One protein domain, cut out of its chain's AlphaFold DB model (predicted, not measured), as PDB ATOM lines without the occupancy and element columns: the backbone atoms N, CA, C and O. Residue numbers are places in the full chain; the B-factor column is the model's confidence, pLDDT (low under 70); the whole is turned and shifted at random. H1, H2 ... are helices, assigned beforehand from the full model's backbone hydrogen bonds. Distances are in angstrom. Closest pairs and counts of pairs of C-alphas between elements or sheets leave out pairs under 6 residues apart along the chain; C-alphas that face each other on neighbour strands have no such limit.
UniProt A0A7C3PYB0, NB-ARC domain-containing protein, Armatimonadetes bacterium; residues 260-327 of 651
ATOM      1  N   ASP A 260     -40.186   0.023 -51.142       92.75
ATOM      2  CA  ASP A 260     -40.784  -1.101 -51.871       92.75
ATOM      3  C   ASP A 260     -40.414  -2.455 -51.242       92.75
ATOM      4  O   ASP A 260     -41.296  -3.264 -50.942       92.75
ATOM      5  N   GLU A 261     -39.122  -2.695 -50.977       94.88
ATOM      6  CA  GLU A 261     -38.638  -3.900 -50.281       94.88
ATOM      7  C   GLU A 261     -39.299  -4.040 -48.899       94.88
ATOM      8  O   GLU A 261     -39.743  -5.120 -48.490       94.88
ATOM      9  N   TYR A 262     -39.398  -2.924 -48.177       94.62
ATOM     10  CA  TYR A 262     -39.970  -2.868 -46.843       94.62
ATOM     11  C   TYR A 262     -41.468  -3.175 -46.840       94.62
ATOM     12  O   TYR A 262     -41.934  -3.941 -45.995       94.62
ATOM     13  N   ASP A 263     -42.236  -2.625 -47.782       93.56
ATOM     14  CA  ASP A 263     -43.675  -2.877 -47.867       93.56
ATOM     15  C   ASP A 263     -43.972  -4.347 -48.205       93.56
ATOM     16  O   ASP A 263     -44.908  -4.930 -47.645       93.56
ATOM     17  N   VAL A 264     -43.143  -4.987 -49.041       94.19
ATOM     18  CA  VAL A 264     -43.220  -6.436 -49.304       94.19
ATOM     19  C   VAL A 264     -43.002  -7.232 -48.015       94.19
ATOM     20  O   VAL A 264     -43.813  -8.110 -47.694       94.19
ATOM     21  N   LEU A 265     -41.961  -6.900 -47.244       93.69
ATOM     22  CA  LEU A 265     -41.685  -7.548 -45.962       93.69
ATOM     23  C   LEU A 265     -42.853  -7.378 -44.985       93.69
ATOM     24  O   LEU A 265     -43.330  -8.359 -44.409       93.69
ATOM     25  N   VAL A 266     -43.338  -6.147 -44.821       93.69
ATOM     26  CA  VAL A 266     -44.430  -5.825 -43.898       93.69
ATOM     27  C   VAL A 266     -45.699  -6.577 -44.274       93.69
ATOM     28  O   VAL A 266     -46.304  -7.199 -43.402       93.69
ATOM     29  N   LYS A 267     -46.090  -6.581 -45.552       92.81
ATOM     30  CA  LYS A 267     -47.276  -7.310 -46.029       92.81
ATOM     31  C   LYS A 267     -47.167  -8.809 -45.764       92.81
ATOM     32  O   LYS A 267     -48.108  -9.401 -45.233       92.81
ATOM     33  N   ALA A 268     -46.026  -9.419 -46.086       91.69
ATOM     34  CA  ALA A 268     -45.808 -10.850 -45.883       91.69
ATOM     35  C   ALA A 268     -45.829 -11.232 -44.391       91.69
ATOM     36  O   ALA A 268     -46.465 -12.218 -44.003       91.69
ATOM     37  N   SER A 269     -45.172 -10.442 -43.539       91.50
ATOM     38  CA  SER A 269     -45.167 -10.651 -42.088       91.50
ATOM     39  C   SER A 269     -46.545 -10.410 -41.463       91.50
ATOM     40  O   SER A 269     -46.983 -11.205 -40.633       91.50
ATOM     41  N   ALA A 270     -47.260  -9.368 -41.886       92.19
ATOM     42  CA  ALA A 270     -48.591  -9.040 -41.384       92.19
ATOM     43  C   ALA A 270     -49.631 -10.108 -41.733       92.19
ATOM     44  O   ALA A 270     -50.433 -10.478 -40.875       92.19
ATOM     45  N   ALA A 271     -49.576 -10.645 -42.957       92.00
ATOM     46  CA  ALA A 271     -50.434 -11.745 -43.383       92.00
ATOM     47  C   ALA A 271     -50.195 -13.001 -42.532       92.00
ATOM     48  O   ALA A 271     -51.148 -13.624 -42.070       92.00
ATOM     49  N   ARG A 272     -48.926 -13.334 -42.255       90.19
ATOM     50  CA  ARG A 272     -48.549 -14.483 -41.413       90.19
ATOM     51  C   ARG A 272     -49.017 -14.337 -39.963       90.19
ATOM     52  O   ARG A 272     -49.391 -15.324 -39.341       90.19
ATOM     53  N   LEU A 273     -48.984 -13.115 -39.434       90.25
ATOM     54  CA  LEU A 273     -49.400 -12.789 -38.067       90.25
ATOM     55  C   LEU A 273     -50.908 -12.507 -37.936       90.25
ATOM     56  O   LEU A 273     -51.395 -12.341 -36.821       90.25
ATOM     57  N   GLY A 274     -51.648 -12.433 -39.048       92.62
ATOM     58  CA  GLY A 274     -53.081 -12.124 -39.048       92.62
ATOM     59  C   GLY A 274     -53.414 -10.682 -38.642       92.62
ATOM     60  O   GLY A 274     -54.478 -10.443 -38.077       92.62
ATOM     61  N   ILE A 275     -52.517  -9.722 -38.903       93.81
ATOM     62  CA  ILE A 275     -52.658  -8.312 -38.480       93.81
ATOM     63  C   ILE A 275     -52.776  -7.313 -39.633       93.81
ATOM     64  O   ILE A 275     -52.669  -6.112 -39.403       93.81
ATOM     65  N   SER A 276     -52.981  -7.772 -40.869       92.31
ATOM     66  CA  SER A 276     -53.040  -6.899 -42.053       92.31
ATOM     67  C   SER A 276     -54.020  -5.728 -41.894       92.31
ATOM     68  O   SER A 276     -53.702  -4.609 -42.289       92.31
ATOM     69  N   GLU A 277     -55.157  -5.956 -41.230       92.06
ATOM     70  CA  GLU A 277     -56.188  -4.938 -40.967       92.06
ATOM     71  C   GLU A 277     -55.742  -3.838 -39.985       92.06
ATOM     72  O   GLU A 277     -56.305  -2.746 -39.963       92.06
ATOM     73  N   LEU A 278     -54.718  -4.098 -39.167       88.56
ATOM     74  CA  LEU A 278     -54.189  -3.137 -38.193       88.56
ATOM     75  C   LEU A 278     -53.162  -2.173 -38.812       88.56
ATOM     76  O   LEU A 278     -52.759  -1.209 -38.159       88.56
ATOM     77  N   LEU A 279     -52.719  -2.420 -40.049       90.81
ATOM     78  CA  LEU A 279     -51.607  -1.711 -40.685       90.81
ATOM     79  C   LEU A 279     -52.084  -0.785 -41.810       90.81
ATOM     80  O   LEU A 279     -51.900  -1.051 -43.005       90.81
ATOM     81  N   SER A 280     -52.653   0.358 -41.423       90.06
ATOM     82  CA  SER A 280     -52.982   1.422 -42.377       90.06
ATOM     83  C   SER A 280     -51.738   1.892 -43.148       90.06
ATOM     84  O   SER A 280     -50.601   1.754 -42.689       90.06
ATOM     85  N   GLN A 281     -51.933   2.482 -44.330       88.88
ATOM     86  CA  GLN A 281     -50.824   3.019 -45.131       88.88
ATOM     87  C   GLN A 281     -50.024   4.086 -44.367       88.88
ATOM     88  O   GLN A 281     -48.797   4.060 -44.382       88.88
ATOM     89  N   SER A 282     -50.704   4.975 -43.636       89.50
ATOM     90  CA  SER A 282     -50.047   6.009 -42.829       89.50
ATOM     91  C   SER A 282     -49.182   5.418 -41.715       89.50
ATOM     92  O   SER A 282     -48.103   5.933 -41.433       89.50
ATOM     93  N   TYR A 283     -49.631   4.322 -41.097       89.44
ATOM     94  CA  TYR A 283     -48.890   3.651 -40.034       89.44
ATOM     95  C   TYR A 283     -47.703   2.848 -40.584       89.44
ATOM     96  O   TYR A 283     -46.638   2.844 -39.978       89.44
ATOM     97  N   ARG A 284     -47.827   2.250 -41.777       90.88
ATOM     98  CA  ARG A 284     -46.685   1.641 -42.486       90.88
ATOM     99  C   ARG A 284     -45.601   2.665 -42.823       90.88
ATOM    100  O   ARG A 284     -44.426   2.387 -42.610       90.88
ATOM    101  N   GLN A 285     -45.988   3.863 -43.256       89.88
ATOM    102  CA  GLN A 285     -45.049   4.969 -43.489       89.88
ATOM    103  C   GLN A 285     -44.410   5.488 -42.192       89.88
ATOM    104  O   GLN A 285     -43.257   5.912 -42.191       89.88
ATOM    105  N   GLU A 286     -45.137   5.485 -41.072       87.69
ATOM    106  CA  GLU A 286     -44.564   5.768 -39.748       87.69
ATOM    107  C   GLU A 286     -43.534   4.700 -39.353       87.69
ATOM    108  O   GLU A 286     -42.399   5.046 -39.048       87.69
ATOM    109  N   LEU A 287     -43.885   3.413 -39.453       89.38
ATOM    110  CA  LEU A 287     -42.975   2.295 -39.188       89.38
ATOM    111  C   LEU A 287     -41.706   2.378 -40.043       89.38
ATOM    112  O   LEU A 287     -40.601   2.245 -39.514       89.38
ATOM    113  N   PHE A 288     -41.845   2.646 -41.343       90.31
ATOM    114  CA  PHE A 288     -40.705   2.799 -42.242       90.31
ATOM    115  C   PHE A 288     -39.799   3.955 -41.816       90.31
ATOM    116  O   PHE A 288     -38.593   3.759 -41.695       90.31
ATOM    117  N   ARG A 289     -40.367   5.131 -41.520       84.62
ATOM    118  CA  ARG A 289     -39.593   6.308 -41.095       84.62
ATOM    119  C   ARG A 289     -38.872   6.104 -39.766       84.62
ATOM    120  O   ARG A 289     -37.733   6.527 -39.646       84.62
ATOM    121  N   GLU A 290     -39.512   5.467 -38.790       83.06
ATOM    122  CA  GLU A 290     -38.922   5.255 -37.459       83.06
ATOM    123  C   GLU A 290     -37.882   4.120 -37.450       83.06
ATOM    124  O   GLU A 290     -36.938   4.140 -36.665       83.06
ATOM    125  N   THR A 291     -38.044   3.109 -38.310       84.19
ATOM    126  CA  THR A 291     -37.100   1.978 -38.408       84.19
ATOM    127  C   THR A 291     -36.045   2.143 -39.495       84.19
ATOM    128  O   THR A 291     -35.108   1.347 -39.534       84.19
ATOM    129  N   GLU A 292     -36.209   3.123 -40.384       84.44
ATOM    130  CA  GLU A 292     -35.361   3.365 -41.559       84.44
ATOM    131  C   GLU A 292     -35.125   2.078 -42.360       84.44
ATOM    132  O   GLU A 292     -33.996   1.641 -42.601       84.44
ATOM    133  N   GLY A 293     -36.219   1.380 -42.669       88.94
ATOM    134  CA  GLY A 293     -36.164   0.153 -43.455       88.94
ATOM    135  C   GLY A 293     -35.464  -1.028 -42.767       88.94
ATOM    136  O   GLY A 293     -35.055  -1.967 -43.445       88.94
ATOM    137  N   HIS A 294     -35.262  -1.021 -41.444       89.81
ATOM    138  CA  HIS A 294     -34.531  -2.098 -40.766       89.81
ATOM    139  C   HIS A 294     -35.347  -3.414 -40.696       89.81
ATOM    140  O   HIS A 294     -36.309  -3.487 -39.924       89.81
ATOM    141  N   PRO A 295     -34.924  -4.514 -41.366       91.12
ATOM    142  CA  PRO A 295     -35.738  -5.729 -41.522       91.12
ATOM    143  C   PRO A 295     -36.037  -6.455 -40.209       91.12
ATOM    144  O   PRO A 295     -37.174  -6.823 -39.928       91.12
ATOM    145  N   TYR A 296     -35.014  -6.671 -39.376       90.25
ATOM    146  CA  TYR A 296     -35.213  -7.354 -38.099       90.25
ATOM    147  C   TYR A 296     -36.097  -6.553 -37.134       90.25
ATOM    148  O   TYR A 296     -37.028  -7.097 -36.545       90.25
ATOM    149  N   VAL A 297     -35.847  -5.246 -37.021       89.50
ATOM    150  CA  VAL A 297     -36.606  -4.354 -36.138       89.50
ATOM    151  C   VAL A 297     -38.081  -4.349 -36.524       89.50
ATOM    152  O   VAL A 297     -38.923  -4.528 -35.650       89.50
ATOM    153  N   VAL A 298     -38.418  -4.226 -37.815       90.44
ATOM    154  CA  VAL A 298     -39.829  -4.258 -38.228       90.44
ATOM    155  C   VAL A 298     -40.490  -5.604 -37.923       90.44
ATOM    156  O   VAL A 298     -41.623  -5.610 -37.452       90.44
ATOM    157  N   LYS A 299     -39.795  -6.742 -38.077       89.31
ATOM    158  CA  LYS A 299     -40.340  -8.058 -37.684       89.31
ATOM    159  C   LYS A 299     -40.689  -8.110 -36.191       89.31
ATOM    160  O   LYS A 299     -41.770  -8.586 -35.846       89.31
ATOM    161  N   ILE A 300     -39.822  -7.578 -35.323       88.69
ATOM    162  CA  ILE A 300     -40.090  -7.468 -33.879       88.69
ATOM    163  C   ILE A 300     -41.307  -6.575 -33.615       88.69
ATOM    164  O   ILE A 300     -42.212  -6.970 -32.883       88.69
ATOM    165  N   LEU A 301     -41.369  -5.396 -34.245       89.25
ATOM    166  CA  LEU A 301     -42.495  -4.472 -34.078       89.25
ATOM    167  C   LEU A 301     -43.825  -5.101 -34.502       89.25
ATOM    168  O   LEU A 301     -44.813  -4.982 -33.783       89.25
ATOM    169  N   LEU A 302     -43.851  -5.799 -35.640       90.12
ATOM    170  CA  LEU A 302     -45.043  -6.492 -36.126       90.12
ATOM    171  C   LEU A 302     -45.474  -7.620 -35.181       90.12
ATOM    172  O   LEU A 302     -46.669  -7.766 -34.927       90.12
ATOM    173  N   GLY A 303     -44.526  -8.372 -34.610       87.31
ATOM    174  CA  GLY A 303     -44.811  -9.373 -33.578       87.31
ATOM    175  C   GLY A 303     -45.458  -8.766 -32.328       87.31
ATOM    176  O   GLY A 303     -46.445  -9.289 -31.817       87.31
ATOM    177  N   GLU A 304     -44.972  -7.610 -31.878       87.00
ATOM    178  CA  GLU A 304     -45.542  -6.901 -30.725       87.00
ATOM    179  C   GLU A 304     -46.917  -6.293 -31.017       87.00
ATOM    180  O   GLU A 304     -47.811  -6.342 -30.173       87.00
ATOM    181  N   ILE A 305     -47.140  -5.789 -32.233       89.56
ATOM    182  CA  ILE A 305     -48.470  -5.351 -32.678       89.56
ATOM    183  C   ILE A 305     -49.445  -6.535 -32.685       89.56
ATOM    184  O   ILE A 305     -50.591  -6.384 -32.254       89.56
ATOM    185  N   ALA A 306     -48.999  -7.719 -33.115       88.44
ATOM    186  CA  ALA A 306     -49.803  -8.939 -33.069       88.44
ATOM    187  C   ALA A 306     -50.145  -9.364 -31.637       88.44
ATOM    188  O   ALA A 306     -51.308  -9.668 -31.356       88.44
ATOM    189  N   ASN A 307     -49.184  -9.292 -30.713       87.12
ATOM    190  CA  ASN A 307     -49.413  -9.565 -29.293       87.12
ATOM    191  C   ASN A 307     -50.386  -8.553 -28.662       87.12
ATOM    192  O   ASN A 307     -51.298  -8.935 -27.930       87.12
ATOM    193  N   ALA A 308     -50.230  -7.263 -28.973       87.25
ATOM    194  CA  ALA A 308     -51.070  -6.189 -28.442       87.25
ATOM    195  C   ALA A 308     -52.458  -6.105 -29.103       87.25
ATOM    196  O   ALA A 308     -53.356  -5.472 -28.544       87.25
ATOM    197  N   ARG A 309     -52.628  -6.698 -30.295       88.75
ATOM    198  CA  ARG A 309     -53.833  -6.638 -31.149       88.75
ATOM    199  C   ARG A 309     -54.330  -5.221 -31.453       88.75
ATOM    200  O   ARG A 309     -55.518  -5.004 -31.687       88.75
ATOM    201  N   ARG A 310     -53.431  -4.238 -31.436       88.88
ATOM    202  CA  ARG A 310     -53.716  -2.835 -31.767       88.88
ATOM    203  C   ARG A 310     -52.439  -2.120 -32.212       88.88
ATOM    204  O   ARG A 310     -51.360  -2.528 -31.782       88.88
ATOM    205  N   PRO A 311     -52.537  -1.022 -32.980       85.75
ATOM    206  CA  PRO A 311     -51.390  -0.165 -33.257       85.75
ATOM    207  C   PRO A 311     -50.809   0.416 -31.959       85.75
ATOM    208  O   PRO A 311     -51.543   0.930 -31.108       85.75
ATOM    209  N   VAL A 312     -49.488   0.345 -31.802       86.44
ATOM    210  CA  VAL A 312     -48.750   0.907 -30.658       86.44
ATOM    211  C   VAL A 312     -47.623   1.794 -31.187       86.44
ATOM    212  O   VAL A 312     -47.051   1.530 -32.240       86.44
ATOM    213  N   LYS A 313     -47.290   2.875 -30.477       85.81
ATOM    214  CA  LYS A 313     -46.182   3.751 -30.884       85.81
ATOM    215  C   LYS A 313     -44.859   2.982 -30.915       85.81
ATOM    216  O   LYS A 313     -44.518   2.336 -29.926       85.81
ATOM    217  N   VAL A 314     -44.104   3.137 -32.001       81.88
ATOM    218  CA  VAL A 314     -42.836   2.432 -32.250       81.88
ATOM    219  C   VAL A 314     -41.837   2.619 -31.107       81.88
ATOM    220  O   VAL A 314     -41.334   1.636 -30.565       81.88
ATOM    221  N   GLU A 315     -41.628   3.865 -30.666       81.75
ATOM    222  CA  GLU A 315     -40.713   4.192 -29.562       81.75
ATOM    223  C   GLU A 315     -41.056   3.427 -28.274       81.75
ATOM    224  O   GLU A 315     -40.160   2.950 -27.584       81.75
ATOM    225  N   ARG A 316     -42.351   3.244 -27.971       81.62
ATOM    226  CA  ARG A 316     -42.784   2.508 -26.771       81.62
ATOM    227  C   ARG A 316     -42.475   1.020 -26.861       81.62
ATOM    228  O   ARG A 316     -42.150   0.431 -25.841       81.62
ATOM    229  N   ILE A 317     -42.594   0.424 -28.047       81.31
ATOM    230  CA  ILE A 317     -42.285  -0.996 -28.241       81.31
ATOM    231  C   ILE A 317     -40.780  -1.214 -28.055       81.31
ATOM    232  O   ILE A 317     -40.367  -2.041 -27.245       81.31
ATOM    233  N   LEU A 318     -39.955  -0.428 -28.750       80.31
ATOM    234  CA  LEU A 318     -38.498  -0.580 -28.717       80.31
ATOM    235  C   LEU A 318     -37.895  -0.284 -27.343       80.31
ATOM    236  O   LEU A 318     -36.968  -0.975 -26.937       80.31
ATOM    237  N   ALA A 319     -38.448   0.680 -26.602       75.31
ATOM    238  CA  ALA A 319     -38.005   0.993 -25.243       75.31
ATOM    239  C   ALA A 319     -38.207  -0.157 -24.237       75.31
ATOM    240  O   ALA A 319     -37.687  -0.080 -23.131       75.31
ATOM    241  N   THR A 320     -38.972  -1.197 -24.589       78.38
ATOM    242  CA  THR A 320     -39.168  -2.394 -23.748       78.38
ATOM    243  C   THR A 320     -38.322  -3.593 -24.182       78.38
ATOM    244  O   THR A 320     -38.403  -4.652 -23.564       78.38
ATOM    245  N   LYS A 321     -37.521  -3.452 -25.248       82.19
ATOM    246  CA  LYS A 321     -36.759  -4.533 -25.896       82.19
ATOM    247  C   LYS A 321     -35.251  -4.282 -25.813       82.19
ATOM    248  O   LYS A 321     -34.558  -4.194 -26.829       82.19
ATOM    249  N   ASP A 322     -34.749  -4.144 -24.590       82.38
ATOM    250  CA  ASP A 322     -33.333  -3.854 -24.319       82.38
ATOM    251  C   ASP A 322     -32.399  -4.955 -24.835       82.38
ATOM    252  O   ASP A 322     -31.314  -4.675 -25.347       82.38
ATOM    253  N   ASP A 323     -32.838  -6.210 -24.762       83.38
ATOM    254  CA  ASP A 323     -32.142  -7.383 -25.289       83.38
ATOM    255  C   ASP A 323     -31.943  -7.302 -26.811       83.38
ATOM    256  O   ASP A 323     -30.841  -7.542 -27.308       83.38
ATOM    257  N   VAL A 324     -32.976  -6.888 -27.549       86.12
ATOM    258  CA  VAL A 324     -32.925  -6.664 -28.999       86.12
ATOM    259  C   VAL A 324     -31.949  -5.543 -29.338       86.12
ATOM    260  O   VAL A 324     -31.084  -5.723 -30.196       86.12
ATOM    261  N   LEU A 325     -32.054  -4.393 -28.665       85.69
ATOM    262  CA  LEU A 325     -31.158  -3.257 -28.905       85.69
ATOM    263  C   LEU A 325     -29.697  -3.631 -28.617       85.69
ATOM    264  O   LEU A 325     -28.812  -3.355 -29.429       85.69
ATOM    265  N   THR A 326     -29.457  -4.337 -27.513       86.00
ATOM    266  CA  THR A 326     -28.133  -4.849 -27.136       86.00
ATOM    267  C   THR A 326     -27.601  -5.810 -28.199       86.00
ATOM    268  O   THR A 326     -26.488  -5.634 -28.695       86.00
ATOM    269  N   ALA A 327     -28.405  -6.781 -28.640       85.19
ATOM    270  CA  ALA A 327     -27.997  -7.747 -29.658       85.19
ATOM    271  C   ALA A 327     -27.677  -7.100 -31.019       85.19
ATOM    272  O   ALA A 327     -26.852  -7.630 -31.773       85.19
TER     273      ALA A 327
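Overview. This is residues 260 to 327 of the 651 residues of the protein "NB-ARC domain-containing protein" of Armatimonadetes bacterium (UniProt A0A7C3PYB0). Two long helices, H1 and H3, lie side by side and run the same way, and the shorter H2 crosses over one side of the pair. The short H4 packs on H3 on that same side, and the last helix, H5, sits off at the far end beyond H3, touching no helix. The printed part has 68 residues with five named helices, in chain order H1, H2, H3, H4, H5, and no named strand: the class is all helix. It is compact, with a radius of gyration of the C-alphas of 11.0 A and spans of 29 by 24 by 20 A.

Along the chain. H3, residues 295 to 308, is 20.2 A long from first to last C-alpha. H1, residues 260 to 273, is 20.0 A long and begins at C-alpha 260 (-40.784, -1.101, -51.871). H2, residues 281 to 291, measures 15.3 A. H4 is residues 314 to 318, 6.4 A, and H5 residues 322 to 327, 8.5 A, ending at C-alpha 327 (-27.997, -7.747, -29.658).

Arrangement. H3 is the hub, touching H1, H2 and H4. H1 and H3 touch, closest at the C-alphas of Leu 273 and Ala 306, 6.3 A, at a shallow tilt of 34 degrees, only just short of steep. With residues 297 to 298 alone H3 only just touches H2, with 3 pairs of C-alphas within 8 A, the closest Thr 291 and Val 297 at 6.7 A; the tilt is steep, 54 degrees, opposite ways. H3 touches H4 with residues 301 to 304 alone, closest at the C-alphas of Leu 301 and Ile 317, 6.8 A. H5 and H3 are only just apart, with closest C-alphas 8.4 A apart. In H1, H2, H3, H4 and H5 every O i to N i+4 pair is within hydrogen-bond range.

Size, cuts and confidence. The C-alphas of Glu 277 and Thr 326, the two farthest apart, are 31.3 A apart. The printed part has no cut and no long link. No printed residue is under 70 in pLDDT.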